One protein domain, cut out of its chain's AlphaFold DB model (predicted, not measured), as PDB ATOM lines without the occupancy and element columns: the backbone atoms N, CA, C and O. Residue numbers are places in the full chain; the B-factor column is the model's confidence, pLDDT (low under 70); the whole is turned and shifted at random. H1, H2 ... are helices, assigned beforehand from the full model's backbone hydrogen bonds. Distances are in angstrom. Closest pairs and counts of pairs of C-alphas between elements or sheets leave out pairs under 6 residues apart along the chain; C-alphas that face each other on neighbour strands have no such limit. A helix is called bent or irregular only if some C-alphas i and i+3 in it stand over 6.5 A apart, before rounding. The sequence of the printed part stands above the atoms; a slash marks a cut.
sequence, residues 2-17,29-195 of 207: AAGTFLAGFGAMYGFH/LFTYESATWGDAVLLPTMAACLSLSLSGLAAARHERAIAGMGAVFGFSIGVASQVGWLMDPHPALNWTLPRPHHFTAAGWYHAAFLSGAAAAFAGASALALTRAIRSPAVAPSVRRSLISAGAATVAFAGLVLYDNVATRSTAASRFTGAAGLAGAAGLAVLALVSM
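Overview. This is residues 2 to 17 and 29 to 195 of the 207 residues of an uncharacterized protein of Actinoplanes sp. (strain ATCC 31044 / CBS 674.73 / SE50/110) (UniProt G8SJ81). This is an elongated bundle of helices: the four long helices H3, H4, H5 and H6 and the shorter arm H2b of the bent helix H2 make a ring round the long axis, and H1 packs on the outside, over H2 and H4. The arm H2a slants away from H2b toward H5, and the long link of residues 88 to 104 lies at one end. The printed part has 183 residues with six named helices, H1 to H6 in that order, and no named strand; the class is all helix. The bundle of H1, H2b, H3, H4, H5 and H6 is up and down, each running against the one before it in the chain. The whole is compact, with a radius of gyration of the C-alphas of 16.6 A, and spans 53 by 30 by 27 A.

Arrangement. H4, residues 105 to 134, is the longest helix. H3, residues 63 to 87, touches it in a helical hairpin, a shallow tilt of 32 degrees, opposite ways; the closest C-alphas, of Ala 71 and Ala 119, are 3.9 A apart. H2, residues 33 to 55, was assigned as one helix by its hydrogen bonds but is bent, with C-alphas 40 and 43 6.9 A apart; its arms H2a, residues 33 to 40, and H2b, residues 43 to 55, stand at a steep tilt of 44 degrees. H2b touches H4, closest at the C-alphas of Leu 54 and Ala 128, 5.5 A. H5, residues 140 to 163, touches H2b, closest at the C-alphas of Met 46 and Ala 149, 4.5 A. H6, residues 171 to 195, forms a helical hairpin with H5, a shallow tilt of 19 degrees, and touches H3 with residues 171 to 179 alone, closest at the C-alphas of Gly 84 and Ala 172, 5.0 A. H1, residues 2 to 17, touches H2b with residues 2 to 6 alone, closest at the C-alphas of Ala 2 and Pro 44, 4.2 A; H1 and H3 are apart. Every O i to N i+4 pair is within hydrogen-bond range in H2b, H3, H4, H5 and H6, against 10 of 12 in H1 and 3 of 4 in H2a.

Along the chain. H4 is 43.5 A long, from C-alpha 105 at (65.838, 0.411, 34.239). H6 measures 36.8 A and ends at C-alpha 195, (91.892, 27.238, 7.506); H3 measures 35.5 A and H5 34.4 A.

Size, cuts and confidence. The two farthest C-alphas, of Arg 99 and Pro 136, are 53.6 A apart. Residues 18 to 28 are not printed, and C-alphas 17 and 29 are 6.7 A apart across the cut. The link H3 to H4 is long. Residues 166 to 195 have pLDDT under 70.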
ATOM      1  N   ALA A   2      86.856  11.345  28.267       92.12
ATOM      2  CA  ALA A   2      86.676  10.135  27.445       92.12
ATOM      3  C   ALA A   2      86.419   8.827  28.216       92.12
ATOM      4  O   ALA A   2      85.418   8.173  27.953       92.12
ATOM      5  N   ALA A   3      87.260   8.477  29.198       93.50
ATOM      6  CA  ALA A   3      87.050   7.270  30.008       93.50
ATOM      7  C   ALA A   3      85.713   7.307  30.770       93.50
ATOM      8  O   ALA A   3      84.994   6.318  30.797       93.50
ATOM      9  N   GLY A   4      85.345   8.468  31.322       93.00
ATOM     10  CA  GLY A   4      84.047   8.659  31.972       93.00
ATOM     11  C   GLY A   4      82.879   8.496  30.996       93.00
ATOM     12  O   GLY A   4      81.914   7.827  31.328       93.00
ATOM     13  N   THR A   5      82.992   9.038  29.779       94.88
ATOM     14  CA  THR A   5      81.995   8.853  28.713       94.88
ATOM     15  C   THR A   5      81.863   7.386  28.312       94.88
ATOM     16  O   THR A   5      80.746   6.908  28.175       94.88
ATOM     17  N   PHE A   6      82.976   6.665  28.155       96.62
ATOM     18  CA  PHE A   6      82.953   5.243  27.813       96.62
ATOM     19  C   PHE A   6      82.306   4.410  28.923       96.62
ATOM     20  O   PHE A   6      81.389   3.638  28.663       96.62
ATOM     21  N   LEU A   7      82.762   4.588  30.167       96.69
ATOM     22  CA  LEU A   7      82.294   3.803  31.309       96.69
ATOM     23  C   LEU A   7      80.826   4.088  31.637       96.69
ATOM     24  O   LEU A   7      80.068   3.147  31.847       96.69
ATOM     25  N   ALA A   8      80.415   5.359  31.654       95.44
ATOM     26  CA  ALA A   8      79.028   5.740  31.931       95.44
ATOM     27  C   ALA A   8      78.092   5.554  30.725       95.44
ATOM     28  O   ALA A   8      76.882   5.524  30.892       95.44
ATOM     29  N   GLY A   9      78.628   5.455  29.511       94.69
ATOM     30  CA  GLY A   9      77.853   5.145  28.315       94.69
ATOM     31  C   GLY A   9      77.857   3.650  28.053       94.69
ATOM     32  O   GLY A   9      77.150   2.878  28.702       94.69
ATOM     33  N   PHE A  10      78.704   3.240  27.110       96.25
ATOM     34  CA  PHE A  10      78.781   1.862  26.641       96.25
ATOM     35  C   PHE A  10      79.054   0.846  27.756       96.25
ATOM     36  O   PHE A  10      78.406  -0.192  27.792       96.25
ATOM     37  N   GLY A  11      79.970   1.131  28.689       96.81
ATOM     38  CA  GLY A  11      80.318   0.202  29.770       96.81
ATOM     39  C   GLY A  11      79.129  -0.130  30.674       96.81
ATOM     40  O   GLY A  11      78.847  -1.300  30.932       96.81
ATOM     41  N   ALA A  12      78.391   0.891  31.110       96.81
ATOM     42  CA  ALA A  12      77.194   0.718  31.920       96.81
ATOM     43  C   ALA A  12      76.075   0.009  31.147       96.81
ATOM     44  O   ALA A  12      75.466  -0.923  31.671       96.81
ATOM     45  N   MET A  13      75.844   0.390  29.886       96.44
ATOM     46  CA  MET A  13      74.847  -0.272  29.038       96.44
ATOM     47  C   MET A  13      75.205  -1.729  28.750       96.44
ATOM     48  O   MET A  13      74.325  -2.584  28.754       96.44
ATOM     49  N   TYR A  14      76.485  -2.042  28.566       96.44
ATOM     50  CA  TYR A  14      76.960  -3.413  28.427       96.44
ATOM     51  C   TYR A  14      76.715  -4.221  29.707       96.44
ATOM     52  O   TYR A  14      76.192  -5.328  29.631       96.44
ATOM     53  N   GLY A  15      76.985  -3.645  30.883       96.12
ATOM     54  CA  GLY A  15      76.648  -4.266  32.168       96.12
ATOM     55  C   GLY A  15      75.150  -4.552  32.312       96.12
ATOM     56  O   GLY A  15      74.771  -5.669  32.651       96.12
ATOM     57  N   PHE A  16      74.291  -3.583  31.976       95.00
ATOM     58  CA  PHE A  16      72.843  -3.811  31.928       95.00
ATOM     59  C   PHE A  16      72.464  -4.913  30.942       95.00
ATOM     60  O   PHE A  16      71.585  -5.707  31.249       95.00
ATOM     61  N   HIS A  17      73.109  -4.969  29.778       93.25
ATOM     62  CA  HIS A  17      72.818  -5.962  28.750       93.25
ATOM     63  C   HIS A  17      73.172  -7.384  29.200       93.25
ATOM     64  O   HIS A  17      72.399  -8.300  28.945       93.25
ATOM     65  N   LEU A  29      71.573  -4.551  22.630       91.31
ATOM     66  CA  LEU A  29      72.608  -3.510  22.552       91.31
ATOM     67  C   LEU A  29      73.399  -3.564  21.234       91.31
ATOM     68  O   LEU A  29      73.516  -2.564  20.533       91.31
ATOM     69  N   PHE A  30      73.881  -4.752  20.870       93.75
ATOM     70  CA  PHE A  30      74.733  -4.962  19.695       93.75
ATOM     71  C   PHE A  30      73.983  -4.953  18.359       93.75
ATOM     72  O   PHE A  30      74.601  -5.047  17.305       93.75
ATOM     73  N   THR A  31      72.653  -4.831  18.376       92.06
ATOM     74  CA  THR A  31      71.850  -4.669  17.155       92.06
ATOM     75  C   THR A  31      71.829  -3.217  16.661       92.06
ATOM     76  O   THR A  31      71.278  -2.941  15.594       92.06
ATOM     77  N   TYR A  32      72.359  -2.280  17.449       90.75
ATOM     78  CA  TYR A  32      72.421  -0.861  17.120       90.75
ATOM     79  C   TYR A  32      73.873  -0.463  16.872       90.75
ATOM     80  O   TYR A  32      74.720  -0.542  17.768       90.75
ATOM     81  N   GLU A  33      74.163  -0.009  15.655       93.25
ATOM     82  CA  GLU A  33      75.502   0.463  15.291       93.25
ATOM     83  C   GLU A  33      75.834   1.759  16.044       93.25
ATOM     84  O   GLU A  33      76.975   1.978  16.455       93.25
ATOM     85  N   SER A  34      74.827   2.600  16.303       90.44
ATOM     86  CA  SER A  34      74.970   3.796  17.140       90.44
ATOM     87  C   SER A  34      75.304   3.463  18.592       90.44
ATOM     88  O   SER A  34      76.090   4.182  19.198       90.44
ATOM     89  N   ALA A  35      74.813   2.350  19.137       92.25
ATOM     90  CA  ALA A  35      75.206   1.921  20.476       92.25
ATOM     91  C   ALA A  35      76.616   1.311  20.471       92.25
ATOM     92  O   ALA A  35      77.453   1.643  21.307       92.25
ATOM     93  N   THR A  36      76.916   0.453  19.494       94.06
ATOM     94  CA  THR A  36      78.198  -0.262  19.444       94.06
ATOM     95  C   THR A  36      79.351   0.671  19.096       94.06
ATOM     96  O   THR A  36      80.286   0.815  19.874       94.06
ATOM     97  N   TRP A  37      79.303   1.351  17.952       96.62
ATOM     98  CA  TRP A  37      80.385   2.249  17.543       96.62
ATOM     99  C   TRP A  37      80.203   3.652  18.088       96.62
ATOM    100  O   TRP A  37      81.182   4.308  18.447       96.62
ATOM    101  N   GLY A  38      78.961   4.127  18.157       94.00
ATOM    102  CA  GLY A  38      78.693   5.468  18.647       94.00
ATOM    103  C   GLY A  38      79.087   5.624  20.111       94.00
ATOM    104  O   GLY A  38      79.987   6.414  20.407       94.00
ATOM    105  N   ASP A  39      78.500   4.838  21.009       94.12
ATOM    106  CA  ASP A  39      78.754   4.993  22.445       94.12
ATOM    107  C   ASP A  39      80.127   4.461  22.873       94.12
ATOM    108  O   ASP A  39      80.766   5.060  23.743       94.12
ATOM    109  N   ALA A  40      80.619   3.372  22.267       95.31
ATOM    110  CA  ALA A  40      81.911   2.795  22.655       95.31
ATOM    111  C   ALA A  40      83.111   3.558  22.080       95.31
ATOM    112  O   ALA A  40      84.177   3.577  22.696       95.31
ATOM    113  N   VAL A  41      82.971   4.183  20.903       97.06
ATOM    114  CA  VAL A  41      84.111   4.775  20.183       97.06
ATOM    115  C   VAL A  41      83.902   6.256  19.894       97.06
ATOM    116  O   VAL A  41      84.749   7.074  20.268       97.06
ATOM    117  N   LEU A  42      82.794   6.639  19.253       96.19
ATOM    118  CA  LEU A  42      82.612   8.011  18.768       96.19
ATOM    119  C   LEU A  42      82.411   9.018  19.905       96.19
ATOM    120  O   LEU A  42      83.067  10.062  19.895       96.19
ATOM    121  N   LEU A  43      81.577   8.719  20.908       95.12
ATOM    122  CA  LEU A  43      81.363   9.625  22.043       95.12
ATOM    123  C   LEU A  43      82.638   9.805  22.895       95.12
ATOM    124  O   LEU A  43      82.997  10.955  23.171       95.12
ATOM    125  N   PRO A  44      83.390   8.747  23.271       97.62
ATOM    126  CA  PRO A  44      84.672   8.907  23.961       97.62
ATOM    127  C   PRO A  44      85.709   9.667  23.130       97.62
ATOM    128  O   PRO A  44      86.428  10.511  23.672       97.62
ATOM    129  N   THR A  45      85.755   9.431  21.814       97.12
ATOM    130  CA  THR A  45      86.634  10.171  20.894       97.12
ATOM    131  C   THR A  45      86.271  11.651  20.871       97.12
ATOM    132  O   THR A  45      87.139  12.502  21.070       97.12
ATOM    133  N   MET A  46      84.986  11.981  20.720       95.50
ATOM    134  CA  MET A  46      84.500  13.358  20.778       95.50
ATOM    135  C   MET A  46      84.858  14.017  22.119       95.50
ATOM    136  O   MET A  46      85.374  15.135  22.136       95.50
ATOM    137  N   ALA A  47      84.672  13.312  23.238       97.25
ATOM    138  CA  ALA A  47      85.039  13.793  24.568       97.25
ATOM    139  C   ALA A  47      86.544  14.083  24.698       97.25
ATOM    140  O   ALA A  47      86.924  15.126  25.240       97.25
ATOM    141  N   ALA A  48      87.404  13.187  24.203       97.56
ATOM    142  CA  ALA A  48      88.854  13.383  24.188       97.56
ATOM    143  C   ALA A  48      89.238  14.600  23.337       97.56
ATOM    144  O   ALA A  48      89.946  15.492  23.804       97.56
ATOM    145  N   CYS A  49      88.725  14.672  22.109       96.62
ATOM    146  CA  CYS A  49      89.022  15.740  21.166       96.62
ATOM    147  C   CYS A  49      88.570  17.117  21.668       96.62
ATOM    148  O   CYS A  49      89.329  18.083  21.562       96.62
ATOM    149  N   LEU A  50      87.379  17.223  22.261       95.62
ATOM    150  CA  LEU A  50      86.906  18.472  22.864       95.62
ATOM    151  C   LEU A  50      87.743  18.862  24.087       95.62
ATOM    152  O   LEU A  50      88.096  20.032  24.221       95.62
ATOM    153  N   SER A  51      88.137  17.897  24.926       97.12
ATOM    154  CA  SER A  51      89.019  18.157  26.077       97.12
ATOM    155  C   SER A  51      90.371  18.726  25.633       97.12
ATOM    156  O   SER A  51      90.794  19.766  26.130       97.12
ATOM    157  N   LEU A  52      91.012  18.078  24.651       96.00
ATOM    158  CA  LEU A  52      92.292  18.514  24.081       96.00
ATOM    159  C   LEU A  52      92.186  19.890  23.417       96.00
ATOM    160  O   LEU A  52      93.082  20.727  23.541       96.00
ATOM    161  N   SER A  53      91.070  20.143  22.728       93.94
ATOM    162  CA  SER A  53      90.818  21.440  22.102       93.94
ATOM    163  C   SER A  53      90.697  22.538  23.155       93.94
ATOM    164  O   SER A  53      91.333  23.580  23.037       93.94
ATOM    165  N   LEU A  54      89.923  22.294  24.216       95.44
ATOM    166  CA  LEU A  54      89.716  23.253  25.297       95.44
ATOM    167  C   LEU A  54      90.995  23.541  26.088       95.44
ATOM    168  O   LEU A  54      91.199  24.693  26.464       95.44
ATOM    169  N   SER A  55      91.865  22.547  26.308       95.38
ATOM    170  CA  SER A  55      93.153  22.758  26.987       95.38
ATOM    171  C   SER A  55      94.142  23.582  26.163       95.38
ATOM    172  O   SER A  55      94.998  24.253  26.727       95.38
ATOM    173  N   GLY A  56      94.035  23.536  24.831       92.62
ATOM    174  CA  GLY A  56      94.914  24.274  23.920       92.62
ATOM    175  C   GLY A  56      94.407  25.664  23.526       92.62
ATOM    176  O   GLY A  56      95.039  26.322  22.702       92.62
ATOM    177  N   LEU A  57      93.266  26.105  24.063       92.88
ATOM    178  CA  LEU A  57      92.634  27.377  23.721       92.88
ATOM    179  C   LEU A  57      92.556  28.301  24.937       92.88
ATOM    180  O   LEU A  57      92.145  27.887  26.022       92.88
ATOM    181  N   ALA A  58      92.886  29.576  24.729       92.44
ATOM    182  CA  ALA A  58      92.795  30.594  25.769       92.44
ATOM    183  C   ALA A  58      91.345  30.792  26.235       92.44
ATOM    184  O   ALA A  58      90.404  30.729  25.436       92.44
ATOM    185  N   ALA A  59      91.176  31.061  27.529       92.25
ATOM    186  CA  ALA A  59      89.869  31.349  28.096       92.25
ATOM    187  C   ALA A  59      89.258  32.620  27.474       92.25
ATOM    188  O   ALA A  59      89.940  33.606  27.196       92.25
ATOM    189  N   ALA A  60      87.948  32.598  27.268       86.38
ATOM    190  CA  ALA A  60      87.145  33.688  26.747       86.38
ATOM    191  C   ALA A  60      86.350  34.381  27.869       86.38
ATOM    192  O   ALA A  60      86.129  33.837  28.943       86.38
ATOM    193  N   ARG A  61      85.842  35.596  27.631       88.25
ATOM    194  CA  ARG A  61      84.828  36.185  28.526       88.25
ATOM    195  C   ARG A  61      83.498  35.432  28.406       88.25
ATOM    196  O   ARG A  61      83.110  35.076  27.292       88.25
ATOM    197  N   HIS A  62      82.791  35.289  29.531       91.12
ATOM    198  CA  HIS A  62      81.457  34.672  29.653       91.12
ATOM    199  C   HIS A  62      81.385  33.158  29.383       91.12
ATOM    200  O   HIS A  62      80.328  32.646  29.021       91.12
ATOM    201  N   GLU A  63      82.472  32.413  29.605       92.56
ATOM    202  CA  GLU A  63      82.525  30.966  29.319       92.56
ATOM    203  C   GLU A  63      81.428  30.166  30.007       92.56
ATOM    204  O   GLU A  63      80.815  29.309  29.383       92.56
ATOM    205  N   ARG A  64      81.160  30.472  31.281       92.94
ATOM    206  CA  ARG A  64      80.141  29.773  32.071       92.94
ATOM    207  C   ARG A  64      78.749  29.944  31.470       92.94
ATOM    208  O   ARG A  64      78.015  28.973  31.375       92.94
ATOM    209  N   ALA A  65      78.415  31.158  31.029       94.19
ATOM    210  CA  ALA A  65      77.125  31.433  30.403       94.19
ATOM    211  C   ALA A  65      77.005  30.725  29.048       94.19
ATOM    212  O   ALA A  65      75.994  30.094  28.772       94.19
ATOM    213  N   ILE A  66      78.056  30.769  28.224       91.38
ATOM    214  CA  ILE A  66      78.073  30.125  26.904       91.38
ATOM    215  C   ILE A  66      77.977  28.602  27.029       91.38
ATOM    216  O   ILE A  66      77.144  27.982  26.371       91.38
ATOM    217  N   ALA A  67      78.796  28.004  27.898       93.94
ATOM    218  CA  ALA A  67      78.753  26.573  28.168       93.94
ATOM    219  C   ALA A  67      77.398  26.164  28.760       93.94
ATOM    220  O   ALA A  67      76.843  25.155  28.344       93.94
ATOM    221  N   GLY A  68      76.842  26.971  29.673       94.94
ATOM    222  CA  GLY A  68      75.524  26.749  30.264       94.94
ATOM    223  C   GLY A  68      74.397  26.771  29.232       94.94
ATOM    224  O   GLY A  68      73.604  25.838  29.189       94.94
ATOM    225  N   MET A  69      74.357  27.773  28.348       92.44
ATOM    226  CA  MET A  69      73.362  27.837  27.267       92.44
ATOM    227  C   MET A  69      73.488  26.653  26.305       92.44
ATOM    228  O   MET A  69      72.486  26.029  25.968       92.44
ATOM    229  N   GLY A  70      74.719  26.313  25.900       90.62
ATOM    230  CA  GLY A  70      74.972  25.132  25.075       90.62
ATOM    231  C   GLY A  70      74.503  23.848  25.761       90.62
ATOM    232  O   GLY A  70      73.844  23.024  25.135       90.62
ATOM    233  N   ALA A  71      74.766  23.708  27.062       94.88
ATOM    234  CA  ALA A  71      74.346  22.552  27.840       94.88
ATOM    235  C   ALA A  71      72.824  22.450  27.980       94.88
ATOM    236  O   ALA A  71      72.279  21.375  27.759       94.88
ATOM    237  N   VAL A  72      72.125  23.552  28.270       94.94
ATOM    238  CA  VAL A  72      70.653  23.579  28.328       94.94
ATOM    239  C   VAL A  72      70.051  23.194  26.979       94.94
ATOM    240  O   VAL A  72      69.124  22.386  26.925       94.94
ATOM    241  N   PHE A  73      70.603  23.718  25.884       90.00
ATOM    242  CA  PHE A  73      70.165  23.370  24.537       90.00
ATOM    243  C   PHE A  73      70.365  21.875  24.237       90.00
ATOM    244  O   PHE A  73      69.417  21.193  23.847       90.00
ATOM    245  N   GLY A  74      71.566  21.344  24.490       88.31
ATOM    246  CA  GLY A  74      71.870  19.924  24.298       88.31
ATOM    247  C   GLY A  74      71.008  19.006  25.167       88.31
ATOM    248  O   GLY A  74      70.454  18.030  24.668       88.31
ATOM    249  N   PHE A  75      70.824  19.356  26.443       94.62
ATOM    250  CA  PHE A  75      69.960  18.625  27.369       94.62
ATOM    251  C   PHE A  75      68.516  18.577  26.868       94.62
ATOM    252  O   PHE A  75      67.901  17.515  26.864       94.62
ATOM    253  N   SER A  76      67.993  19.713  26.395       88.81
ATOM    254  CA  SER A  76      66.622  19.819  25.889       88.81
ATOM    255  C   SER A  76      66.396  18.926  24.670       88.81
ATOM    256  O   SER A  76      65.363  18.267  24.586       88.81
ATOM    257  N   ILE A  77      67.369  18.847  23.753       86.25
ATOM    258  CA  ILE A  77      67.315  17.919  22.610       86.25
ATOM    259  C   ILE A  77      67.319  16.468  23.094       86.25
ATOM    260  O   ILE A  77      66.504  15.668  22.631       86.25
ATOM    261  N   GLY A  78      68.205  16.136  24.038       88.44
ATOM    262  CA  GLY A  78      68.265  14.809  24.645       88.44
ATOM    263  C   GLY A  78      66.919  14.406  25.241       88.44
ATOM    264  O   GLY A  78      66.331  13.424  24.802       88.44
ATOM    265  N   VAL A  79      66.361  15.221  26.137       92.00
ATOM    266  CA  VAL A  79      65.057  14.963  26.768       92.00
ATOM    267  C   VAL A  79      63.938  14.865  25.734       92.00
ATOM    268  O   VAL A  79      63.152  13.920  25.785       92.00
ATOM    269  N   ALA A  80      63.879  15.783  24.767       86.06
ATOM    270  CA  ALA A  80      62.859  15.760  23.721       86.06
ATOM    271  C   ALA A  80      62.899  14.463  22.898       86.06
ATOM    272  O   ALA A  80      61.842  13.928  22.565       86.06
ATOM    273  N   SER A  81      64.090  13.918  22.617       85.62
ATOM    274  CA  SER A  81      64.217  12.632  21.921       85.62
ATOM    275  C   SER A  81      63.605  11.478  22.727       85.62
ATOM    276  O   SER A  81      62.849  10.677  22.177       85.62
ATOM    277  N   GLN A  82      63.845  11.444  24.044       91.00
ATOM    278  CA  GLN A  82      63.362  10.383  24.934       91.00
ATOM    279  C   GLN A  82      61.856  10.483  25.179       91.00
ATOM    280  O   GLN A  82      61.151   9.479  25.120       91.00
ATOM    281  N   VAL A  83      61.343  11.701  25.385       90.31
ATOM    282  CA  VAL A  83      59.899  11.968  25.460       90.31
ATOM    283  C   VAL A  83      59.224  11.575  24.152       90.31
ATOM    284  O   VAL A  83      58.167  10.957  24.176       90.31
ATOM    285  N   GLY A  84      59.843  11.875  23.009       86.69
ATOM    286  CA  GLY A  84      59.331  11.483  21.703       86.69
ATOM    287  C   GLY A  84      59.164   9.970  21.554       86.69
ATOM    288  O   GLY A  84      58.136   9.527  21.054       86.69
ATOM    289  N   TRP A  85      60.126   9.178  22.033       86.69
ATOM    290  CA  TRP A  85      60.015   7.715  22.053       86.69
ATOM    291  C   TRP A  85      58.967   7.214  23.047       86.69
ATOM    292  O   TRP A  85      58.213   6.299  22.730       86.69
ATOM    293  N   LEU A  86      58.895   7.818  24.236       91.00
ATOM    294  CA  LEU A  86      57.911   7.444  25.248       91.00
ATOM    295  C   LEU A  86      56.486   7.839  24.876       91.00
ATOM    296  O   LEU A  86      55.575   7.198  25.368       91.00
ATOM    297  N   MET A  87      56.267   8.868  24.060       91.12
ATOM    298  CA  MET A  87      54.926   9.320  23.661       91.12
ATOM    299  C   MET A  87      54.431   8.668  22.368       91.12
ATOM    300  O   MET A  87      53.260   8.818  22.027       91.12
ATOM    301  N   ASP A  88      55.292   7.947  21.652       84.62
ATOM    302  CA  ASP A  88      54.903   7.217  20.452       84.62
ATOM    303  C   ASP A  88      54.045   5.991  20.826       84.62
ATOM    304  O   ASP A  88      54.512   5.140  21.589       84.62
ATOM    305  N   PRO A  89      52.800   5.877  20.323       89.25
ATOM    306  CA  PRO A  89      51.963   4.701  20.557       89.25
ATOM    307  C   PRO A  89      52.454   3.444  19.819       89.25
ATOM    308  O   PRO A  89      52.070   2.339  20.196       89.25
ATOM    309  N   HIS A  90      53.308   3.585  18.797       89.19
ATOM    310  CA  HIS A  90      53.845   2.467  18.013       89.19
ATOM    311  C   HIS A  90      55.378   2.551  17.882       89.19
ATOM    312  O   HIS A  90      55.899   2.561  16.761       89.19
ATOM    313  N   PRO A  91      56.125   2.602  19.003       88.00
ATOM    314  CA  PRO A  91      57.563   2.758  18.951       88.00
ATOM    315  C   PRO A  91      58.232   1.473  18.470       88.00
ATOM    316  O   PRO A  91      57.720   0.360  18.612       88.00
ATOM    317  N   ALA A  92      59.449   1.627  17.966       86.62
ATOM    318  CA  ALA A  92      60.316   0.503  17.667       86.62
ATOM    319  C   ALA A  92      60.786  -0.164  18.963       86.62
ATOM    320  O   ALA A  92      61.691   0.335  19.642       86.62
ATOM    321  N   LEU A  93      60.156  -1.285  19.304       90.50
ATOM    322  CA  LEU A  93      60.448  -2.003  20.537       90.50
ATOM    323  C   LEU A  93      61.877  -2.540  20.543       90.50
ATOM    324  O   LEU A  93      62.414  -2.990  19.528       90.50
ATOM    325  N   ASN A  94      62.493  -2.477  21.714       91.62
ATOM    326  CA  ASN A  94      63.841  -2.967  21.955       91.62
ATOM    327  C   ASN A  94      64.029  -3.264  23.445       91.62
ATOM    328  O   ASN A  94      63.156  -2.973  24.261       91.62
ATOM    329  N   TRP A  95      65.179  -3.814  23.816       93.19
ATOM    330  CA  TRP A  95      65.453  -4.222  25.197       93.19
ATOM    331  C   TRP A  95      65.402  -3.078  26.242       93.19
ATOM    332  O   TRP A  95      65.245  -3.335  27.436       93.19
ATOM    333  N   THR A  96      65.486  -1.812  25.814       93.81
ATOM    334  CA  THR A  96      65.336  -0.629  26.685       93.81
ATOM    335  C   THR A  96      63.915  -0.053  26.715       93.81
ATOM    336  O   THR A  96      63.540   0.577  27.704       93.81
ATOM    337  N   LEU A  97      63.110  -0.313  25.679       93.50
ATOM    338  CA  LEU A  97      61.705   0.090  25.523       93.50
ATOM    339  C   LEU A  97      60.889  -1.118  25.010       93.50
ATOM    340  O   LEU A  97      60.575  -1.193  23.822       93.50
ATOM    341  N   PRO A  98      60.592  -2.112  25.868       93.88
ATOM    342  CA  PRO A  98      59.996  -3.383  25.449       93.88
ATOM    343  C   PRO A  98      58.498  -3.288  25.153       93.88
ATOM    344  O   PRO A  98      57.936  -4.190  24.543       93.88
ATOM    345  N   ARG A  99      57.838  -2.211  25.589       93.38
ATOM    346  CA  ARG A  99      56.433  -1.914  25.286       93.38
ATOM    347  C   ARG A  99      56.226  -0.399  25.175       93.38
ATOM    348  O   ARG A  99      57.007   0.347  25.774       93.38
ATOM    349  N   PRO A 100      55.184   0.069  24.460       94.00
ATOM    350  CA  PRO A 100      54.907   1.497  24.325       94.00
ATOM    351  C   PRO A 100      54.841   2.192  25.685       94.00
ATOM    352  O   PRO A 100      54.297   1.628  26.635       94.00
ATOM    353  N   HIS A 101      55.393   3.401  25.777       94.38
ATOM    354  CA  HIS A 101      55.375   4.251  26.977       94.38
ATOM    355  C   HIS A 101      56.143   3.732  28.212       94.38
ATOM    356  O   HIS A 101      56.038   4.336  29.278       94.38
ATOM    357  N   HIS A 102      56.919   2.641  28.116       95.44
ATOM    358  CA  HIS A 102      57.571   2.046  29.293       95.44
ATOM    359  C   HIS A 102      59.039   1.689  29.059       95.44
ATOM    360  O   HIS A 102      59.353   0.645  28.486       95.44
ATOM    361  N   PHE A 103      59.942   2.508  29.599       96.00
ATOM    362  CA  PHE A 103      61.352   2.143  29.698       96.00
ATOM    363  C   PHE A 103      61.611   1.105  30.791       96.00
ATOM    364  O   PHE A 103      60.980   1.110  31.851       96.00
ATOM    365  N   THR A 104      62.596   0.242  30.546       95.44
ATOM    366  CA  THR A 104      63.235  -0.565  31.595       95.44
ATOM    367  C   THR A 104      64.174   0.301  32.440       95.44
ATOM    368  O   THR A 104      64.403   1.473  32.137       95.44
ATOM    369  N   ALA A 105      64.778  -0.271  33.488       95.94
ATOM    370  CA  ALA A 105      65.838   0.411  34.239       95.94
ATOM    371  C   ALA A 105      67.008   0.834  33.328       95.94
ATOM    372  O   ALA A 105      67.486   1.963  33.424       95.94
ATOM    373  N   ALA A 106      67.401  -0.036  32.388       95.56
ATOM    374  CA  ALA A 106      68.412   0.274  31.380       95.56
ATOM    375  C   ALA A 106      67.969   1.424  30.460       95.56
ATOM    376  O   ALA A 106      68.770   2.301  30.150       95.56
ATOM    377  N   GLY A 107      66.689   1.473  30.071       95.88
ATOM    378  CA  GLY A 107      66.142   2.574  29.273       95.88
ATOM    379  C   GLY A 107      66.150   3.917  29.996       95.88
ATOM    380  O   GLY A 107      66.589   4.911  29.423       95.88
ATOM    381  N   TRP A 108      65.763   3.953  31.272       97.69
ATOM    382  CA  TRP A 108      65.852   5.177  32.075       97.69
ATOM    383  C   TRP A 108      67.293   5.645  32.268       97.69
ATOM    384  O   TRP A 108      67.571   6.840  32.143       97.69
ATOM    385  N   TYR A 109      68.214   4.714  32.525       97.94
ATOM    386  CA  TYR A 109      69.636   5.025  32.610       97.94
ATOM    387  C   TYR A 109      70.157   5.615  31.296       97.94
ATOM    388  O   TYR A 109      70.751   6.693  31.298       97.94
ATOM    389  N   HIS A 110      69.883   4.948  30.172       95.81
ATOM    390  CA  HIS A 110      70.287   5.399  28.844       95.81
ATOM    391  C   HIS A 110      69.725   6.789  28.516       95.81
ATOM    392  O   HIS A 110      70.463   7.664  28.075       95.81
ATOM    393  N   ALA A 111      68.441   7.028  28.795       95.88
ATOM    394  CA  ALA A 111      67.789   8.318  28.584       95.88
ATOM    395  C   ALA A 111      68.469   9.451  29.373       95.88
ATOM    396  O   ALA A 111      68.727  10.534  28.829       95.88
ATOM    397  N   ALA A 112      68.791   9.200  30.646       97.75
ATOM    398  CA  ALA A 112      69.492  10.153  31.500       97.75
ATOM    399  C   ALA A 112      70.931  10.394  31.020       97.75
ATOM    400  O   ALA A 112      71.349  11.548  30.887       97.75
ATOM    401  N   PHE A 113      71.667   9.320  30.710       96.56
ATOM    402  CA  PHE A 113      73.027   9.395  30.184       96.56
ATOM    403  C   PHE A 113      73.071  10.193  28.881       96.56
ATOM    404  O   PHE A 113      73.828  11.156  28.795       96.56
ATOM    405  N   LEU A 114      72.235   9.852  27.897       93.25
ATOM    406  CA  LEU A 114      72.223  10.512  26.595       93.25
ATOM    407  C   LEU A 114      71.891  12.003  26.728       93.25
ATOM    408  O   LEU A 114      72.550  12.837  26.108       93.25
ATOM    409  N   SER A 115      70.926  12.358  27.583       95.50
ATOM    410  CA  SER A 115      70.567  13.761  27.836       95.50
ATOM    411  C   SER A 115      71.712  14.536  28.495       95.50
ATOM    412  O   SER A 115      72.026  15.656  28.084       95.50
ATOM    413  N   GLY A 116      72.386  13.935  29.480       96.62
ATOM    414  CA  GLY A 116      73.561  14.524  30.125       96.62
ATOM    415  C   GLY A 116      74.770  14.632  29.189       96.62
ATOM    416  O   GLY A 116      75.451  15.658  29.168       96.62
ATOM    417  N   ALA A 117      75.011  13.611  28.368       94.94
ATOM    418  CA  ALA A 117      76.066  13.595  27.365       94.94
ATOM    419  C   ALA A 117      75.824  14.676  26.305       94.94
ATOM    420  O   ALA A 117      76.729  15.459  26.018       94.94
ATOM    421  N   ALA A 118      74.597  14.793  25.790       92.88
ATOM    422  CA  ALA A 118      74.212  15.847  24.857       92.88
ATOM    423  C   ALA A 118      74.446  17.245  25.451       92.88
ATOM    424  O   ALA A 118      75.012  18.111  24.783       92.88
ATOM    425  N   ALA A 119      74.094  17.454  26.726       95.69
ATOM    426  CA  ALA A 119      74.377  18.695  27.441       95.69
ATOM    427  C   ALA A 119      75.887  18.985  27.518       95.69
ATOM    428  O   ALA A 119      76.351  20.061  27.133       95.69
ATOM    429  N   ALA A 120      76.678  18.007  27.970       96.31
ATOM    430  CA  ALA A 120      78.123  18.150  28.110       96.31
ATOM    431  C   ALA A 120      78.802  18.445  26.764       96.31
ATOM    432  O   ALA A 120      79.630  19.355  26.676       96.31
ATOM    433  N   PHE A 121      78.432  17.723  25.703       95.12
ATOM    434  CA  PHE A 121      79.005  17.905  24.374       95.12
ATOM    435  C   PHE A 121      78.596  19.222  23.730       95.12
ATOM    436  O   PHE A 121      79.458  19.901  23.169       95.12
ATOM    437  N   ALA A 122      77.334  19.633  23.843       92.06
ATOM    438  CA  ALA A 122      76.883  20.916  23.314       92.06
ATOM    439  C   ALA A 122      77.546  22.094  24.048       92.06
ATOM    440  O   ALA A 122      78.048  23.018  23.404       92.06
ATOM    441  N   GLY A 123      77.639  22.039  25.382       94.75
ATOM    442  CA  GLY A 123      78.332  23.053  26.183       94.75
ATOM    443  C   GLY A 123      79.831  23.132  25.876       94.75
ATOM    444  O   GLY A 123      80.358  24.218  25.620       94.75
ATOM    445  N   ALA A 124      80.517  21.985  25.829       95.44
ATOM    446  CA  ALA A 124      81.937  21.917  25.487       95.44
ATOM    447  C   ALA A 124      82.208  22.387  24.051       95.44
ATOM    448  O   ALA A 124      83.178  23.110  23.823       95.44
ATOM    449  N   SER A 125      81.338  22.042  23.100       92.50
ATOM    450  CA  SER A 125      81.445  22.487  21.708       92.50
ATOM    451  C   SER A 125      81.240  23.994  21.583       92.50
ATOM    452  O   SER A 125      82.062  24.660  20.959       92.50
ATOM    453  N   ALA A 126      80.212  24.559  22.225       91.06
ATOM    454  CA  ALA A 126      79.963  26.003  22.232       91.06
ATOM    455  C   ALA A 126      81.140  26.786  22.837       91.06
ATOM    456  O   ALA A 126      81.546  27.836  22.322       91.06
ATOM    457  N   LEU A 127      81.729  26.252  23.910       93.94
ATOM    458  CA  LEU A 127      82.895  26.844  24.549       93.94
ATOM    459  C   LEU A 127      84.143  26.754  23.665       93.94
ATOM    460  O   LEU A 127      84.789  27.773  23.417       93.94
ATOM    461  N   ALA A 128      84.466  25.559  23.165       92.88
ATOM    462  CA  ALA A 128      85.620  25.330  22.298       92.88
ATOM    463  C   ALA A 128      85.535  26.206  21.047       92.88
ATOM    464  O   ALA A 128      86.512  26.838  20.648       92.88
ATOM    465  N   LEU A 129      84.329  26.328  20.500       87.94
ATOM    466  CA  LEU A 129      84.038  27.201  19.386       87.94
ATOM    467  C   LEU A 129      84.298  28.676  19.714       87.94
ATOM    468  O   LEU A 129      85.035  29.361  19.002       87.94
ATOM    469  N   THR A 130      83.735  29.170  20.813       90.25
ATOM    470  CA  THR A 130      83.919  30.567  21.220       90.25
ATOM    471  C   THR A 130      85.396  30.898  21.425       90.25
ATOM    472  O   THR A 130      85.874  31.931  20.947       90.25
ATOM    473  N   ARG A 131      86.137  30.018  22.109       92.69
ATOM    474  CA  ARG A 131      87.573  30.206  22.333       92.69
ATOM    475  C   ARG A 131      88.367  30.152  21.027       92.69
ATOM    476  O   ARG A 131      89.284  30.951  20.853       92.69
ATOM    477  N   ALA A 132      88.005  29.276  20.090       89.75
ATOM    478  CA  ALA A 132      88.664  29.179  18.788       89.75
ATOM    479  C   ALA A 132      88.432  30.429  17.919       89.75
ATOM    480  O   ALA A 132      89.380  30.931  17.322       89.75
ATOM    481  N   ILE A 133      87.209  30.977  17.888       86.81
ATOM    482  CA  ILE A 133      86.884  32.203  17.131       86.81
ATOM    483  C   ILE A 133      87.659  33.413  17.664       86.81
ATOM    484  O   ILE A 133      88.087  34.270  16.885       86.81
ATOM    485  N   ARG A 134      87.805  33.496  18.991       87.62
ATOM    486  CA  ARG A 134      88.468  34.612  19.682       87.62
ATOM    487  C   ARG A 134      89.986  34.464  19.759       87.62
ATOM    488  O   ARG A 134      90.671  35.442  20.042       87.62
ATOM    489  N   SER A 135      90.512  33.270  19.501       86.94
ATOM    490  CA  SER A 135      91.951  33.033  19.469       86.94
ATOM    491  C   SER A 135      92.581  33.688  18.230       86.94
ATOM    492  O   SER A 135      92.135  33.434  17.109       86.94
ATOM    493  N   PRO A 136      93.650  34.495  18.382       83.81
ATOM    494  CA  PRO A 136      94.332  35.121  17.246       83.81
ATOM    495  C   PRO A 136      95.062  34.100  16.364       83.81
ATOM    496  O   PRO A 136      95.323  34.375  15.192       83.81
ATOM    497  N   ALA A 137      95.403  32.935  16.913       86.75
ATOM    498  CA  ALA A 137      95.939  31.787  16.199       86.75
ATOM    499  C   ALA A 137      95.463  30.500  16.888       86.75
ATOM    500  O   ALA A 137      95.389  30.446  18.113       86.75
ATOM    501  N   VAL A 138      95.159  29.467  16.102       88.06
ATOM    502  CA  VAL A 138      94.788  28.139  16.607       88.06
ATOM    503  C   VAL A 138      95.871  27.157  16.184       88.06
ATOM    504  O   VAL A 138      96.152  27.019  14.990       88.06
ATOM    505  N   ALA A 139      96.481  26.481  17.159       90.44
ATOM    506  CA  ALA A 139      97.519  25.495  16.895       90.44
ATOM    507  C   ALA A 139      96.996  24.374  15.967       90.44
ATOM    508  O   ALA A 139      95.833  23.970  16.084       90.44
ATOM    509  N   PRO A 140      97.827  23.820  15.061       91.38
ATOM    510  CA  PRO A 140      97.402  22.746  14.162       91.38
ATOM    511  C   PRO A 140      96.838  21.516  14.886       91.38
ATOM    512  O   PRO A 140      95.902  20.902  14.382       91.38
ATOM    513  N   SER A 141      97.373  21.177  16.064       93.00
ATOM    514  CA  SER A 141      96.877  20.085  16.912       93.00
ATOM    515  C   SER A 141      95.445  20.337  17.389       93.00
ATOM    516  O   SER A 141      94.578  19.504  17.150       93.00
ATOM    517  N   VAL A 142      95.170  21.517  17.955       92.00
ATOM    518  CA  VAL A 142      93.823  21.942  18.382       92.00
ATOM    519  C   VAL A 142      92.845  21.918  17.210       92.00
ATOM    520  O   VAL A 142      91.733  21.414  17.337       92.00
ATOM    521  N   ARG A 143      93.263  22.407  16.037       88.56
ATOM    522  CA  ARG A 143      92.428  22.374  14.829       88.56
ATOM    523  C   ARG A 143      92.070  20.944  14.421       88.56
ATOM    524  O   ARG A 143      90.911  20.682  14.116       88.56
ATOM    525  N   ARG A 144      93.042  20.025  14.416       91.69
ATOM    526  CA  ARG A 144      92.793  18.603  14.129       91.69
ATOM    527  C   ARG A 144      91.813  18.011  15.138       91.69
ATOM    528  O   ARG A 144      90.860  17.372  14.719       91.69
ATOM    529  N   SER A 145      91.984  18.293  16.430       92.94
ATOM    530  CA  SER A 145      91.055  17.836  17.468       92.94
ATOM    531  C   SER A 145      89.630  18.367  17.261       92.94
ATOM    532  O   SER A 145      88.687  17.587  17.337       92.94
ATOM    533  N   LEU A 146      89.447  19.647  16.916       89.94
ATOM    534  CA  LEU A 146      88.125  20.206  16.599       89.94
ATOM    535  C   LEU A 146      87.481  19.532  15.376       89.94
ATOM    536  O   LEU A 146      86.295  19.208  15.407       89.94
ATOM    537  N   ILE A 147      88.264  19.285  14.320       88.44
ATOM    538  CA  ILE A 147      87.801  18.561  13.125       88.44
ATOM    539  C   ILE A 147      87.379  17.138  13.493       88.44
ATOM    540  O   ILE A 147      86.299  16.709  13.100       88.44
ATOM    541  N   SER A 148      88.190  16.420  14.272       90.94
ATOM    542  CA  SER A 148      87.881  15.061  14.723       90.94
ATOM    543  C   SER A 148      86.622  15.010  15.591       90.94
ATOM    544  O   SER A 148      85.808  14.112  15.405       90.94
ATOM    545  N   ALA A 149      86.408  15.987  16.480       91.56
ATOM    546  CA  ALA A 149      85.170  16.091  17.256       91.56
ATOM    547  C   ALA A 149      83.945  16.319  16.353       91.56
ATOM    548  O   ALA A 149      82.918  15.660  16.521       91.56
ATOM    549  N   GLY A 150      84.064  17.203  15.355       86.75
ATOM    550  CA  GLY A 150      83.015  17.424  14.357       86.75
ATOM    551  C   GLY A 150      82.721  16.176  13.524       86.75
ATOM    552  O   GLY A 150      81.562  15.803  13.371       86.75
ATOM    553  N   ALA A 151      83.757  15.482  13.051       88.19
ATOM    554  CA  ALA A 151      83.620  14.239  12.296       88.19
ATOM    555  C   ALA A 151      82.966  13.126  13.129       88.19
ATOM    556  O   ALA A 151      82.065  12.455  12.638       88.19
ATOM    557  N   ALA A 152      83.354  12.975  14.401       91.44
ATOM    558  CA  ALA A 152      82.719  12.033  15.320       91.44
ATOM    559  C   ALA A 152      81.235  12.369  15.549       91.44
ATOM    560  O   ALA A 152      80.408  11.464  15.569       91.44
ATOM    561  N   THR A 153      80.885  13.658  15.639       87.81
ATOM    562  CA  THR A 153      79.486  14.115  15.745       87.81
ATOM    563  C   THR A 153      78.679  13.740  14.500       87.81
ATOM    564  O   THR A 153      77.591  13.180  14.623       87.81
ATOM    565  N   VAL A 154      79.214  14.008  13.299       85.06
ATOM    566  CA  VAL A 154      78.584  13.626  12.018       85.06
ATOM    567  C   VAL A 154      78.381  12.118  11.956       85.06
ATOM    568  O   VAL A 154      77.286  11.661  11.641       85.06
ATOM    569  N   ALA A 155      79.436  11.354  12.244       89.88
ATOM    570  CA  ALA A 155      79.405   9.902  12.188       89.88
ATOM    571  C   ALA A 155      78.367   9.344  13.167       89.88
ATOM    572  O   ALA A 155      77.548   8.520  12.774       89.88
ATOM    573  N   PHE A 156      78.324   9.858  14.401       89.88
ATOM    574  CA  PHE A 156      77.343   9.449  15.404       89.88
ATOM    575  C   PHE A 156      75.912   9.742  14.942       89.88
ATOM    576  O   PHE A 156      75.066   8.852  14.957       89.88
ATOM    577  N   ALA A 157      75.648  10.956  14.449       85.31
ATOM    578  CA  ALA A 157      74.340  11.313  13.903       85.31
ATOM    579  C   ALA A 157      73.950  10.421  12.710       85.31
ATOM    580  O   ALA A 157      72.795  10.016  12.594       85.31
ATOM    581  N   GLY A 158      74.915  10.076  11.851       85.75
ATOM    582  CA  GLY A 158      74.731   9.142  10.743       85.75
ATOM    583  C   GLY A 158      74.337   7.739  11.206       85.75
ATOM    584  O   GLY A 158      73.397   7.173  10.656       85.75
ATOM    585  N   LEU A 159      74.990   7.208  12.245       90.38
ATOM    586  CA  LEU A 159      74.644   5.910  12.834       90.38
ATOM    587  C   LEU A 159      73.265   5.930  13.501       90.38
ATOM    588  O   LEU A 159      72.480   5.008  13.306       90.38
ATOM    589  N   VAL A 160      72.927   7.001  14.226       86.12
ATOM    590  CA  VAL A 160      71.586   7.164  14.814       86.12
ATOM    591  C   VAL A 160      70.525   7.184  13.715       86.12
ATOM    592  O   VAL A 160      69.506   6.502  13.824       86.12
ATOM    593  N   LEU A 161      70.758   7.928  12.631       83.44
ATOM    594  CA  LEU A 161      69.859   7.946  11.478       83.44
ATOM    595  C   LEU A 161      69.746   6.569  10.824       83.44
ATOM    596  O   LEU A 161      68.629   6.166  10.506       83.44
ATOM    597  N   TYR A 162      70.870   5.866  10.649       86.62
ATOM    598  CA  TYR A 162      70.940   4.511  10.101       86.62
ATOM    599  C   TYR A 162      70.082   3.532  10.912       86.62
ATOM    600  O   TYR A 162      69.190   2.887  10.359       86.62
ATOM    601  N   ASP A 163      70.252   3.515  12.233       86.38
ATOM    602  CA  ASP A 163      69.496   2.645  13.138       86.38
ATOM    603  C   ASP A 163      67.991   2.955  13.165       86.38
ATOM    604  O   ASP A 163      67.171   2.074  13.441       86.38
ATOM    605  N   ASN A 164      67.621   4.198  12.838       77.88
ATOM    606  CA  ASN A 164      66.241   4.671  12.747       77.88
ATOM    607  C   ASN A 164      65.656   4.596  11.322       77.88
ATOM    608  O   ASN A 164      64.517   5.010  11.100       77.88
ATOM    609  N   VAL A 165      66.386   4.072  10.325       73.75
ATOM    610  CA  VAL A 165      65.896   4.002   8.933       73.75
ATOM    611  C   VAL A 165      64.632   3.155   8.799       73.75
ATOM    612  O   VAL A 165      63.744   3.509   8.023       73.75
ATOM    613  N   ALA A 166      64.515   2.085   9.582       60.09
ATOM    614  CA  ALA A 166      63.334   1.227   9.585       60.09
ATOM    615  C   ALA A 166      62.108   1.872  10.269       60.09
ATOM    616  O   ALA A 166      61.000   1.368  10.138       60.09
ATOM    617  N   THR A 167      62.290   2.987  10.990       59.88
ATOM    618  CA  THR A 167      61.299   3.574  11.917       59.88
ATOM    619  C   THR A 167      61.044   5.063  11.633       59.88
ATOM    620  O   THR A 167      60.512   5.795  12.466       59.88
ATOM    621  N   ARG A 168      61.388   5.520  10.413       53.56
ATOM    622  CA  ARG A 168      61.334   6.913   9.894       53.56
ATOM    623  C   ARG A 168      59.970   7.632   9.984       53.56
ATOM    624  O   ARG A 168      59.854   8.787   9.546       53.56
ATOM    625  N   SER A 169      58.931   6.979  10.495       51.41
ATOM    626  CA  SER A 169      57.586   7.538  10.655       51.41
ATOM    627  C   SER A 169      57.439   8.461  11.870       51.41
ATOM    628  O   SER A 169      56.481   9.228  11.903       51.41
ATOM    629  N   THR A 170      58.376   8.472  12.826       57.94
ATOM    630  CA  THR A 170      58.220   9.264  14.060       57.94
ATOM    631  C   THR A 170      58.868  10.652  13.947       57.94
ATOM    632  O   THR A 170      59.974  10.828  13.424       57.94
ATOM    633  N   ALA A 171      58.176  11.686  14.439       58.62
ATOM    634  CA  ALA A 171      58.682  13.065  14.451       58.62
ATOM    635  C   ALA A 171      59.980  13.211  15.277       58.62
ATOM    636  O   ALA A 171      60.845  14.024  14.944       58.62
ATOM    637  N   ALA A 172      60.148  12.371  16.302       54.44
ATOM    638  CA  ALA A 172      61.306  12.346  17.193       54.44
ATOM    639  C   ALA A 172      62.610  11.963  16.469       54.44
ATOM    640  O   ALA A 172      63.643  12.613  16.661       54.44
ATOM    641  N   SER A 173      62.563  10.963  15.580       58.47
ATOM    642  CA  SER A 173      63.737  10.534  14.808       58.47
ATOM    643  C   SER A 173      64.163  11.590  13.776       58.47
ATOM    644  O   SER A 173      65.357  11.784  13.545       58.47
ATOM    645  N   ARG A 174      63.211  12.355  13.214       63.34
ATOM    646  CA  ARG A 174      63.502  13.470  12.288       63.34
ATOM    647  C   ARG A 174      64.133  14.666  13.000       63.34
ATOM    648  O   ARG A 174      65.100  15.233  12.497       63.34
ATOM    649  N   PHE A 175      63.618  15.022  14.178       63.31
ATOM    650  CA  PHE A 175      64.136  16.134  14.977       63.31
ATOM    651  C   PHE A 175      65.564  15.867  15.477       63.31
ATOM    652  O   PHE A 175      66.448  16.710  15.319       63.31
ATOM    653  N   THR A 176      65.815  14.662  15.997       61.09
ATOM    654  CA  THR A 176      67.135  14.255  16.511       61.09
ATOM    655  C   THR A 176      68.187  14.216  15.398       61.09
ATOM    656  O   THR A 176      69.294  14.731  15.566       61.09
ATOM    657  N   GLY A 177      67.825  13.688  14.223       61.31
ATOM    658  CA  GLY A 177      68.697  13.684  13.047       61.31
ATOM    659  C   GLY A 177      69.046  15.087  12.541       61.31
ATOM    660  O   GLY A 177      70.211  15.377  12.269       61.31
ATOM    661  N   ALA A 178      68.057  15.985  12.462       61.78
ATOM    662  CA  ALA A 178      68.268  17.364  12.022       61.78
ATOM    663  C   ALA A 178      69.167  18.158  12.987       61.78
ATOM    664  O   ALA A 178      70.063  18.880  12.543       61.78
ATOM    665  N   ALA A 179      68.982  17.990  14.301       63.09
ATOM    666  CA  ALA A 179      69.810  18.641  15.315       63.09
ATOM    667  C   ALA A 179      71.276  18.166  15.268       63.09
ATOM    668  O   ALA A 179      72.195  18.987  15.343       63.09
ATOM    669  N   GLY A 180      71.505  16.861  15.073       60.72
ATOM    670  CA  GLY A 180      72.846  16.290  14.914       60.72
ATOM    671  C   GLY A 180      73.581  16.823  13.679       60.72
ATOM    672  O   GLY A 180      74.742  17.228  13.771       60.72
ATOM    673  N   LEU A 181      72.889  16.911  12.538       63.56
ATOM    674  CA  LEU A 181      73.442  17.463  11.295       63.56
ATOM    675  C   LEU A 181      73.763  18.963  11.407       63.56
ATOM    676  O   LEU A 181      74.796  19.407  10.904       63.56
ATOM    677  N   ALA A 182      72.932  19.739  12.106       62.88
ATOM    678  CA  ALA A 182      73.177  21.163  12.332       62.88
ATOM    679  C   ALA A 182      74.419  21.411  13.212       62.88
ATOM    680  O   ALA A 182      75.246  22.268  12.889       62.88
ATOM    681  N   GLY A 183      74.597  20.633  14.288       62.09
ATOM    682  CA  GLY A 183      75.784  20.716  15.150       62.09
ATOM    683  C   GLY A 183      77.080  20.354  14.414       62.09
ATOM    684  O   GLY A 183      78.087  21.061  14.509       62.09
ATOM    685  N   ALA A 184      77.024  19.300  13.603       61.56
ATOM    686  CA  ALA A 184      78.094  18.879  12.709       61.56
ATOM    687  C   ALA A 184      78.490  19.952  11.678       61.56
ATOM    688  O   ALA A 184      79.675  20.256  11.510       61.56
ATOM    689  N   ALA A 185      77.500  20.548  11.004       61.28
ATOM    690  CA  ALA A 185      77.721  21.601  10.018       61.28
ATOM    691  C   ALA A 185      78.397  22.829  10.645       61.28
ATOM    692  O   ALA A 185      79.323  23.388  10.056       61.28
ATOM    693  N   GLY A 186      78.009  23.198  11.872       64.38
ATOM    694  CA  GLY A 186      78.663  24.262  12.632       64.38
ATOM    695  C   GLY A 186      80.161  24.002  12.821       64.38
ATOM    696  O   GLY A 186      80.991  24.824  12.435       64.38
ATOM    697  N   LEU A 187      80.538  22.832  13.341       63.75
ATOM    698  CA  LEU A 187      81.950  22.497  13.578       63.75
ATOM    699  C   LEU A 187      82.771  22.410  12.275       63.75
ATOM    700  O   LEU A 187      83.912  22.879  12.235       63.75
ATOM    701  N   ALA A 188      82.187  21.888  11.192       62.19
ATOM    702  CA  ALA A 188      82.840  21.789   9.884       62.19
ATOM    703  C   ALA A 188      83.078  23.161   9.224       62.19
ATOM    704  O   ALA A 188      84.180  23.438   8.738       62.19
ATOM    705  N   VAL A 189      82.088  24.060   9.257       64.88
ATOM    706  CA  VAL A 189      82.232  25.440   8.755       64.88
ATOM    707  C   VAL A 189      83.350  26.172   9.496       64.88
ATOM    708  O   VAL A 189      84.106  26.937   8.902       64.88
ATOM    709  N   LEU A 190      83.531  25.896  10.782       60.22
ATOM    710  CA  LEU A 190      84.566  26.533  11.590       60.22
ATOM    711  C   LEU A 190      85.964  25.976  11.368       60.22
ATOM    712  O   LEU A 190      86.925  26.754  11.335       60.22
ATOM    713  N   ALA A 191      86.087  24.679  11.092       60.09
ATOM    714  CA  ALA A 191      87.317  24.138  10.534       60.09
ATOM    715  C   ALA A 191      87.695  24.887   9.245       60.09
ATOM    716  O   ALA A 191      88.814  25.388   9.136       60.09
ATOM    717  N   LEU A 192      86.742  25.085   8.329       63.88
ATOM    718  CA  LEU A 192      86.955  25.792   7.061       63.88
ATOM    719  C   LEU A 192      87.332  27.273   7.241       63.88
ATOM    720  O   LEU A 192      88.298  27.746   6.634       63.88
ATOM    721  N   VAL A 193      86.636  28.006   8.114       64.88
ATOM    722  CA  VAL A 193      86.944  29.418   8.411       64.88
ATOM    723  C   VAL A 193      88.321  29.561   9.070       64.88
ATOM    724  O   VAL A 193      89.077  30.478   8.735       64.88
ATOM    725  N   SER A 194      88.699  28.633   9.954       59.06
ATOM    726  CA  SER A 194      90.025  28.636  10.586       59.06
ATOM    727  C   SER A 194      91.161  28.346   9.592       59.06
ATOM    728  O   SER A 194      92.237  28.939   9.703       59.06
ATOM    729  N   MET A 195      90.921  27.507   8.573       61.22
ATOM    730  CA  MET A 195      91.892  27.238   7.506       61.22
ATOM    731  C   MET A 195      92.166  28.482   6.654       61.22
ATOM    732  O   MET A 195      93.326  28.782   6.369       61.22
TER     733      MET A 195